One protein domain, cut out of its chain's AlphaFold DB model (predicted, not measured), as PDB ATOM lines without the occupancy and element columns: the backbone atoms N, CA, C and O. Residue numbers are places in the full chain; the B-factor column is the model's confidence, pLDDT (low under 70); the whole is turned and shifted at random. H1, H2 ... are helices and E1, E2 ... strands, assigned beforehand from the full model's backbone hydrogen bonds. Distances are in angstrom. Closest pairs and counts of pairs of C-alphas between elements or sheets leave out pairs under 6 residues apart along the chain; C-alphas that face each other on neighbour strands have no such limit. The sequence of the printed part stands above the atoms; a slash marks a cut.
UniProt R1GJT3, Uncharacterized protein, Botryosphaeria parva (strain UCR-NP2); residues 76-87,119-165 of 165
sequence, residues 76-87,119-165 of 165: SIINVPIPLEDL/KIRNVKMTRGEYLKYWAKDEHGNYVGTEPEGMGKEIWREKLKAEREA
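AT A GLANCE: This is residues 76 to 87 and 119 to 165 of the 165 residues of an uncharacterized protein of Botryosphaeria parva (strain UCR-NP2) (UniProt R1GJT3). A two-stranded antiparallel ribbon, E1 beside E2, has the long helix H3 running crosswise to it on one side, with the short helices H1 and H2 at opposite ends of the ribbon. A long loop, residues 134 to 149, swings out from H2 and folds back to the start of H3, and this loop and the far end of H3 make the longest axis. The printed part has 59 residues, with three named helices and two named strands in the order E1, H1, E2, H2, H3; the class is mixed, helices and strands. The whole is compact, with a radius of gyration of the C-alphas of 11.5 A, and spans 37 by 25 by 20 A.

HOW THE PARTS SIT: The sheet consists of E1, residues 77 to 83, and E2, residues 120 to 126. They are antiparallel neighbours at 150 degrees between their directions, and the C-alphas of Ile 77 and Thr 126, which face each other, are 4.3 A apart. N 78 and O 125 at 2.8 A and N 121 and O 82 at 2.9 A are within hydrogen-bond range. The closest C-alphas of E1 and H2, residues 127 to 133, are those of Ile 78 and Arg 127, 6.0 A apart. The closest C-alphas of E2 and H1, residues 84 to 87, are those of Leu 84 and Ile 120, 5.6 A apart. H1 touches H3, residues 150 to 164, which meets it with residues 152 to 156 alone; the closest C-alphas, of Leu 87 and Arg 156, are 5.2 A apart. H2 and H3 are close but not clearly touching, with the C-alphas of Tyr 133 and Gly 151 at 4.8 A, and run opposite ways at a steep tilt of 67 degrees. H3 is apart from E1 and from E2, and H1 is apart from H2. In H2 and H3 every O i to N i+4 pair is within hydrogen-bond range, while H1 is too short for such a pair.

IN THESE COORDINATES: E1 begins at C-alpha 77, (207.109, 125.979, 148.976), and is 19.0 A long; E2 is 18.4 A long. H1 is 5.0 A long and H2 10.1 A. H3 is 21.6 A long, from C-alpha 150 at (213.974, 142.887, 142.263) to C-alpha 164 at (216.890, 141.760, 163.608).

THE WHOLE: The two C-alphas farthest apart, those of His 139 and Ala 165, are 38.8 A apart. Residues 88 to 118 are not printed, and C-alphas 87 and 119 are 10.6 A apart across this cut, which lies in the link from H1 to E2. The links E1 to H1 and E2 to H2 are tight, and H2 to H3 is a long link of 16 residues. The mean pLDDT of the printed part is 88.7, and no printed residue is under 70.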
ATOM      1  N   SER A  76     203.255 126.112 146.133       91.12
ATOM      2  CA  SER A  76     204.128 125.107 146.733       91.12
ATOM      3  C   SER A  76     205.447 125.736 147.175       91.12
ATOM      4  O   SER A  76     206.138 126.373 146.379       91.12
ATOM      5  N   ILE A  77     205.826 125.518 148.434       92.94
ATOM      6  CA  ILE A  77     207.109 125.979 148.976       92.94
ATOM      7  C   ILE A  77     208.240 125.134 148.386       92.94
ATOM      8  O   ILE A  77     208.210 123.903 148.444       92.94
ATOM      9  N   ILE A  78     209.259 125.805 147.860       92.69
ATOM     10  CA  ILE A  78     210.469 125.200 147.308       92.69
ATOM     11  C   ILE A  78     211.719 125.771 147.987       92.69
ATOM     12  O   ILE A  78     211.721 126.893 148.495       92.69
ATOM     13  N   ASN A  79     212.797 124.983 147.997       92.56
ATOM     14  CA  ASN A  79     214.111 125.426 148.457       92.56
ATOM     15  C   ASN A  79     214.941 125.844 147.244       92.56
ATOM     16  O   ASN A  79     215.255 125.007 146.398       92.56
ATOM     17  N   VAL A  80     215.314 127.118 147.177       91.06
ATOM     18  CA  VAL A  80     216.091 127.677 146.069       91.06
ATOM     19  C   VAL A  80     217.514 127.964 146.552       91.06
ATOM     20  O   VAL A  80     217.681 128.751 147.487       91.06
ATOM     21  N   PRO A  81     218.548 127.336 145.960       90.38
ATOM     22  CA  PRO A  81     219.936 127.657 146.260       90.38
ATOM     23  C   PRO A  81     220.316 128.982 145.591       90.38
ATOM     24  O   PRO A  81     220.318 129.084 144.365       90.38
ATOM     25  N   ILE A  82     220.653 129.989 146.393       87.44
ATOM     26  CA  ILE A  82     221.033 131.322 145.918       87.44
ATOM     27  C   ILE A  82     222.450 131.653 146.419       87.44
ATOM     28  O   ILE A  82     222.734 131.447 147.605       87.44
ATOM     29  N   PRO A  83     223.361 132.142 145.554       86.12
ATOM     30  CA  PRO A  83     224.670 132.633 145.986       86.12
ATOM     31  C   PRO A  83     224.525 133.776 147.000       86.12
ATOM     32  O   PRO A  83     223.728 134.684 146.787       86.12
ATOM     33  N   LEU A  84     225.303 133.770 148.087       80.12
ATOM     34  CA  LEU A  84     225.251 134.845 149.090       80.12
ATOM     35  C   LEU A  84     225.577 136.222 148.509       80.12
ATOM     36  O   LEU A  84     224.983 137.198 148.943       80.12
ATOM     37  N   GLU A  85     226.443 136.279 147.495       80.00
ATOM     38  CA  GLU A  85     226.777 137.503 146.750       80.00
ATOM     39  C   GLU A  85     225.524 138.225 146.213       80.00
ATOM     40  O   GLU A  85     225.508 139.442 146.053       80.00
ATOM     41  N   ASP A  86     224.446 137.480 145.944       76.00
ATOM     42  CA  ASP A  86     223.191 138.043 145.459       76.00
ATOM     43  C   ASP A  86     222.275 138.532 146.596       76.00
ATOM     44  O   ASP A  86     221.408 139.374 146.351       76.00
ATOM     45  N   LEU A  87     222.458 138.036 147.823       73.31
ATOM     46  CA  LEU A  87     221.554 138.221 148.969       73.31
ATOM     47  C   LEU A  87     222.123 139.065 150.110       73.31
ATOM     48  O   LEU A  87     221.377 139.401 151.024       73.31
ATOM     49  N   LYS A 119     229.524 130.626 148.874       81.06
ATOM     50  CA  LYS A 119     228.621 130.378 149.989       81.06
ATOM     51  C   LYS A 119     227.221 130.453 149.380       81.06
ATOM     52  O   LYS A 119     226.836 131.481 148.834       81.06
ATOM     53  N   ILE A 120     226.506 129.334 149.381       84.88
ATOM     54  CA  ILE A 120     225.141 129.225 148.854       84.88
ATOM     55  C   ILE A 120     224.195 129.180 150.052       84.88
ATOM     56  O   ILE A 120     224.402 128.380 150.967       84.88
ATOM     57  N   ARG A 121     223.150 130.012 150.045       86.44
ATOM     58  CA  ARG A 121     222.047 129.945 151.010       86.44
ATOM     59  C   ARG A 121     220.852 129.285 150.348       86.44
ATOM     60  O   ARG A 121     220.444 129.677 149.259       86.44
ATOM     61  N   ASN A 122     220.268 128.307 151.030       89.06
ATOM     62  CA  ASN A 122     218.980 127.758 150.631       89.06
ATOM     63  C   ASN A 122     217.880 128.658 151.185       89.06
ATOM     64  O   ASN A 122     217.721 128.773 152.401       89.06
ATOM     65  N   VAL A 123     217.140 129.293 150.288       90.44
ATOM     66  CA  VAL A 123     216.021 130.168 150.620       90.44
ATOM     67  C   VAL A 123     214.717 129.418 150.392       90.44
ATOM     68  O   VAL A 123     214.531 128.785 149.353       90.44
ATOM     69  N   LYS A 124     213.810 129.497 151.368       92.31
ATOM     70  CA  LYS A 124     212.442 128.993 151.239       92.31
ATOM     71  C   LYS A 124     211.575 130.081 150.614       92.31
ATOM     72  O   LYS A 124     211.497 131.180 151.156       92.31
ATOM     73  N   MET A 125     210.947 129.776 149.488       93.75
ATOM     74  CA  MET A 125     209.997 130.662 148.809       93.75
ATOM     75  C   MET A 125     208.945 129.834 148.080       93.75
ATOM     76  O   MET A 125     209.126 128.627 147.905       93.75
ATOM     77  N   THR A 126     207.845 130.448 147.661       95.56
ATOM     78  CA  THR A 126     206.868 129.731 146.833       95.56
ATOM     79  C   THR A 126     207.402 129.538 145.413       95.56
ATOM     80  O   THR A 126     208.256 130.288 144.928       95.56
ATOM     81  N   ARG A 127     206.904 128.519 144.709       93.25
ATOM     82  CA  ARG A 127     207.238 128.308 143.297       93.25
ATOM     83  C   ARG A 127     206.847 129.518 142.449       93.25
ATOM     84  O   ARG A 127     207.604 129.878 141.554       93.25
ATOM     85  N   GLY A 128     205.713 130.150 142.736       94.00
ATOM     86  CA  GLY A 128     205.268 131.369 142.067       94.00
ATOM     87  C   GLY A 128     206.250 132.524 142.263       94.00
ATOM     88  O   GLY A 128     206.624 133.172 141.292       94.00
ATOM     89  N   GLU A 129     206.747 132.734 143.488       94.06
ATOM     90  CA  GLU A 129     207.790 133.731 143.777       94.06
ATOM     91  C   GLU A 129     209.092 133.441 143.014       94.06
ATOM     92  O   GLU A 129     209.687 134.344 142.424       94.06
ATOM     93  N   TYR A 130     209.515 132.177 142.964       93.81
ATOM     94  CA  TYR A 130     210.682 131.779 142.181       93.81
ATOM     95  C   TYR A 130     210.489 132.049 140.686       93.81
ATOM     96  O   TYR A 130     211.355 132.644 140.049       93.81
ATOM     97  N   LEU A 131     209.341 131.657 140.129       93.94
ATOM     98  CA  LEU A 131     209.020 131.914 138.727       93.94
ATOM     99  C   LEU A 131     208.990 133.404 138.408       93.94
ATOM    100  O   LEU A 131     209.418 133.810 137.336       93.94
ATOM    101  N   LYS A 132     208.525 134.210 139.356       94.94
ATOM    102  CA  LYS A 132     208.388 135.653 139.226       94.94
ATOM    103  C   LYS A 132     209.733 136.386 139.209       94.94
ATOM    104  O   LYS A 132     209.884 137.306 138.412       94.94
ATOM    105  N   TYR A 133     210.682 135.975 140.057       93.06
ATOM    106  CA  TYR A 133     211.890 136.758 140.357       93.06
ATOM    107  C   TYR A 133     213.232 136.064 140.094       93.06
ATOM    108  O   TYR A 133     214.274 136.718 140.144       93.06
ATOM    109  N   TRP A 134     213.239 134.750 139.870       89.81
ATOM    110  CA  TRP A 134     214.465 133.940 139.840       89.81
ATOM    111  C   TRP A 134     214.519 132.922 138.696       89.81
ATOM    112  O   TRP A 134     215.573 132.313 138.488       89.81
ATOM    113  N   ALA A 135     213.427 132.722 137.952       92.19
ATOM    114  CA  ALA A 135     213.395 131.768 136.853       92.19
ATOM    115  C   ALA A 135     214.389 132.126 135.749       92.19
ATOM    116  O   ALA A 135     214.521 133.282 135.338       92.19
ATOM    117  N   LYS A 136     215.066 131.090 135.253       91.38
ATOM    118  CA  LYS A 136     215.995 131.167 134.130       91.38
ATOM    119  C   LYS A 136     215.651 130.104 133.095       91.38
ATOM    120  O   LYS A 136     215.163 129.034 133.457       91.38
ATOM    121  N   ASP A 137     215.893 130.413 131.827       93.62
ATOM    122  CA  ASP A 137     215.770 129.455 130.730       93.62
ATOM    123  C   ASP A 137     216.941 128.452 130.708       93.62
ATOM    124  O   ASP A 137     217.868 128.504 131.524       93.62
ATOM    125  N   GLU A 138     216.920 127.532 129.742       93.88
ATOM    126  CA  GLU A 138     217.981 126.537 129.525       93.88
ATOM    127  C   GLU A 138     219.346 127.167 129.192       93.88
ATOM    128  O   GLU A 138     220.394 126.549 129.392       93.88
ATOM    129  N   HIS A 139     219.349 128.408 128.705       92.38
ATOM    130  CA  HIS A 139     220.544 129.179 128.373       92.38
ATOM    131  C   HIS A 139     221.040 130.044 129.547       92.38
ATOM    132  O   HIS A 139     222.103 130.662 129.446       92.38
ATOM    133  N   GLY A 140     220.318 130.056 130.671       87.38
ATOM    134  CA  GLY A 140     220.626 130.839 131.864       87.38
ATOM    135  C   GLY A 140     220.175 132.301 131.806       87.38
ATOM    136  O   GLY A 140     220.566 133.072 132.686       87.38
ATOM    137  N   ASN A 141     219.375 132.692 130.813       91.19
ATOM    138  CA  ASN A 141     218.778 134.021 130.735       91.19
ATOM    139  C   ASN A 141     217.590 134.117 131.684       91.19
ATOM    140  O   ASN A 141     216.834 133.163 131.854       91.19
ATOM    141  N   TYR A 142     217.418 135.286 132.286       90.50
ATOM    142  CA  TYR A 142     216.291 135.568 133.155       90.50
ATOM    143  C   TYR A 142     214.959 135.535 132.383       90.50
ATOM    144  O   TYR A 142     214.832 136.162 131.334       90.50
ATOM    145  N   VAL A 143     213.972 134.810 132.919       92.75
ATOM    146  CA  VAL A 143     212.621 134.660 132.337       92.75
ATOM    147  C   VAL A 143     211.507 134.906 133.358       92.75
ATOM    148  O   VAL A 143     210.381 134.440 133.185       92.75
ATOM    149  N   GLY A 144     211.818 135.614 134.445       90.81
ATOM    150  CA  GLY A 144     210.806 136.019 135.412       90.81
ATOM    151  C   GLY A 144     209.887 137.116 134.879       90.81
ATOM    152  O   GLY A 144     210.207 137.813 133.916       90.81
ATOM    153  N   THR A 145     208.718 137.261 135.499       91.50
ATOM    154  CA  THR A 145     207.726 138.270 135.096       91.50
ATOM    155  C   THR A 145     208.086 139.680 135.564       91.50
ATOM    156  O   THR A 145     207.587 140.649 135.004       91.50
ATOM    157  N   GLU A 146     208.909 139.800 136.605       92.31
ATOM    158  CA  GLU A 146     209.324 141.086 137.182       92.31
ATOM    159  C   GLU A 146     210.701 141.518 136.687       92.31
ATOM    160  O   GLU A 146     211.422 140.692 136.136       92.31
ATOM    161  N   PRO A 147     211.121 142.774 136.910       89.50
ATOM    162  CA  PRO A 147     212.474 143.212 136.598       89.50
ATOM    163  C   PRO A 147     213.551 142.329 137.242       89.50
ATOM    164  O   PRO A 147     213.469 141.970 138.424       89.50
ATOM    165  N   GLU A 148     214.593 142.010 136.472       85.44
ATOM    166  CA  GLU A 148     215.751 141.276 136.983       85.44
ATOM    167  C   GLU A 148     216.383 142.044 138.155       85.44
ATOM    168  O   GLU A 148     216.616 143.249 138.079       85.44
ATOM    169  N   GLY A 149     216.656 141.345 139.257       83.12
ATOM    170  CA  GLY A 149     217.260 141.935 140.454       83.12
ATOM    171  C   GLY A 149     216.269 142.357 141.539       83.12
ATOM    172  O   GLY A 149     216.664 142.357 142.702       83.12
ATOM    173  N   MET A 150     214.982 142.574 141.230       86.69
ATOM    174  CA  MET A 150     213.974 142.887 142.263       86.69
ATOM    175  C   MET A 150     213.866 141.758 143.306       86.69
ATOM    176  O   MET A 150     213.760 141.998 144.507       86.69
ATOM    177  N   GLY A 151     213.998 140.502 142.865       87.06
ATOM    178  CA  GLY A 151     214.058 139.342 143.760       87.06
ATOM    179  C   GLY A 151     215.205 139.380 144.765       87.06
ATOM    180  O   GLY A 151     215.063 138.866 145.871       87.06
ATOM    181  N   LYS A 152     216.342 139.980 144.399       87.50
ATOM    182  CA  LYS A 152     217.501 140.095 145.290       87.50
ATOM    183  C   LYS A 152     217.211 141.083 146.410       87.50
ATOM    184  O   LYS A 152     217.456 140.767 147.566       87.50
ATOM    185  N   GLU A 153     216.642 142.234 146.072       87.81
ATOM    186  CA  GLU A 153     216.294 143.295 147.022       87.81
ATOM    187  C   GLU A 153     215.232 142.837 148.031       87.81
ATOM    188  O   GLU A 153     215.464 142.885 149.236       87.81
ATOM    189  N   ILE A 154     214.127 142.254 147.553       88.69
ATOM    190  CA  ILE A 154     213.048 141.761 148.426       88.69
ATOM    191  C   ILE A 154     213.576 140.728 149.429       88.69
ATOM    192  O   ILE A 154     213.220 140.745 150.609       88.69
ATOM    193  N   TRP A 155     214.420 139.795 148.978       88.19
ATOM    194  CA  TRP A 155     214.957 138.770 149.872       88.19
ATOM    195  C   TRP A 155     216.087 139.280 150.765       88.19
ATOM    196  O   TRP A 155     216.206 138.777 151.879       88.19
ATOM    197  N   ARG A 156     216.853 140.296 150.353       88.31
ATOM    198  CA  ARG A 156     217.780 141.015 151.246       88.31
ATOM    199  C   ARG A 156     217.034 141.604 152.435       88.31
ATOM    200  O   ARG A 156     217.399 141.338 153.577       88.31
ATOM    201  N   GLU A 157     215.955 142.337 152.175       88.75
ATOM    202  CA  GLU A 157     215.149 142.961 153.227       88.75
ATOM    203  C   GLU A 157     214.510 141.921 154.152       88.75
ATOM    204  O   GLU A 157     214.625 142.033 155.373       88.75
ATOM    205  N   LYS A 158     213.913 140.859 153.588       88.06
ATOM    206  CA  LYS A 158     213.341 139.751 154.375       88.06
ATOM    207  C   LYS A 158     214.385 139.103 155.290       88.06
ATOM    208  O   LYS A 158     214.106 138.855 156.461       88.06
ATOM    209  N   LEU A 159     215.586 138.835 154.775       85.94
ATOM    210  CA  LEU A 159     216.664 138.209 155.544       85.94
ATOM    211  C   LEU A 159     217.253 139.138 156.608       85.94
ATOM    212  O   LEU A 159     217.683 138.663 157.660       85.94
ATOM    213  N   LYS A 160     217.281 140.448 156.348       87.19
ATOM    214  CA  LYS A 160     217.687 141.450 157.333       87.19
ATOM    215  C   LYS A 160     216.678 141.525 158.479       87.19
ATOM    216  O   LYS A 160     217.084 141.450 159.633       87.19
ATOM    217  N   ALA A 161     215.385 141.569 158.163       87.50
ATOM    218  CA  ALA A 161     214.319 141.562 159.162       87.50
ATOM    219  C   ALA A 161     214.334 140.288 160.028       87.50
ATOM    220  O   ALA A 161     214.179 140.380 161.237       87.50
ATOM    221  N   GLU A 162     214.584 139.112 159.439       85.25
ATOM    222  CA  GLU A 162     214.720 137.845 160.186       85.25
ATOM    223  C   GLU A 162     215.924 137.844 161.144       85.25
ATOM    224  O   GLU A 162     215.887 137.181 162.173       85.25
ATOM    225  N   ARG A 163     217.003 138.569 160.815       82.94
ATOM    226  CA  ARG A 163     218.192 138.693 161.676       82.94
ATOM    227  C   ARG A 163     217.973 139.666 162.839       82.94
ATOM    228  O   ARG A 163     218.611 139.506 163.875       82.94
ATOM    229  N   GLU A 164     217.164 140.700 162.627       84.81
ATOM    230  CA  GLU A 164     216.890 141.760 163.608       84.81
ATOM    231  C   GLU A 164     215.717 141.435 164.554       84.81
ATOM    232  O   GLU A 164     215.569 142.112 165.572       84.81
ATOM    233  N   ALA A 165     214.904 140.422 164.233       76.56
ATOM    234  CA  ALA A 165     213.796 139.918 165.052       76.56
ATOM    235  C   ALA A 165     214.253 138.902 166.113       76.56
ATOM    236  O   ALA A 165     213.667 138.928 167.221       76.56
TER     237      ALA A 165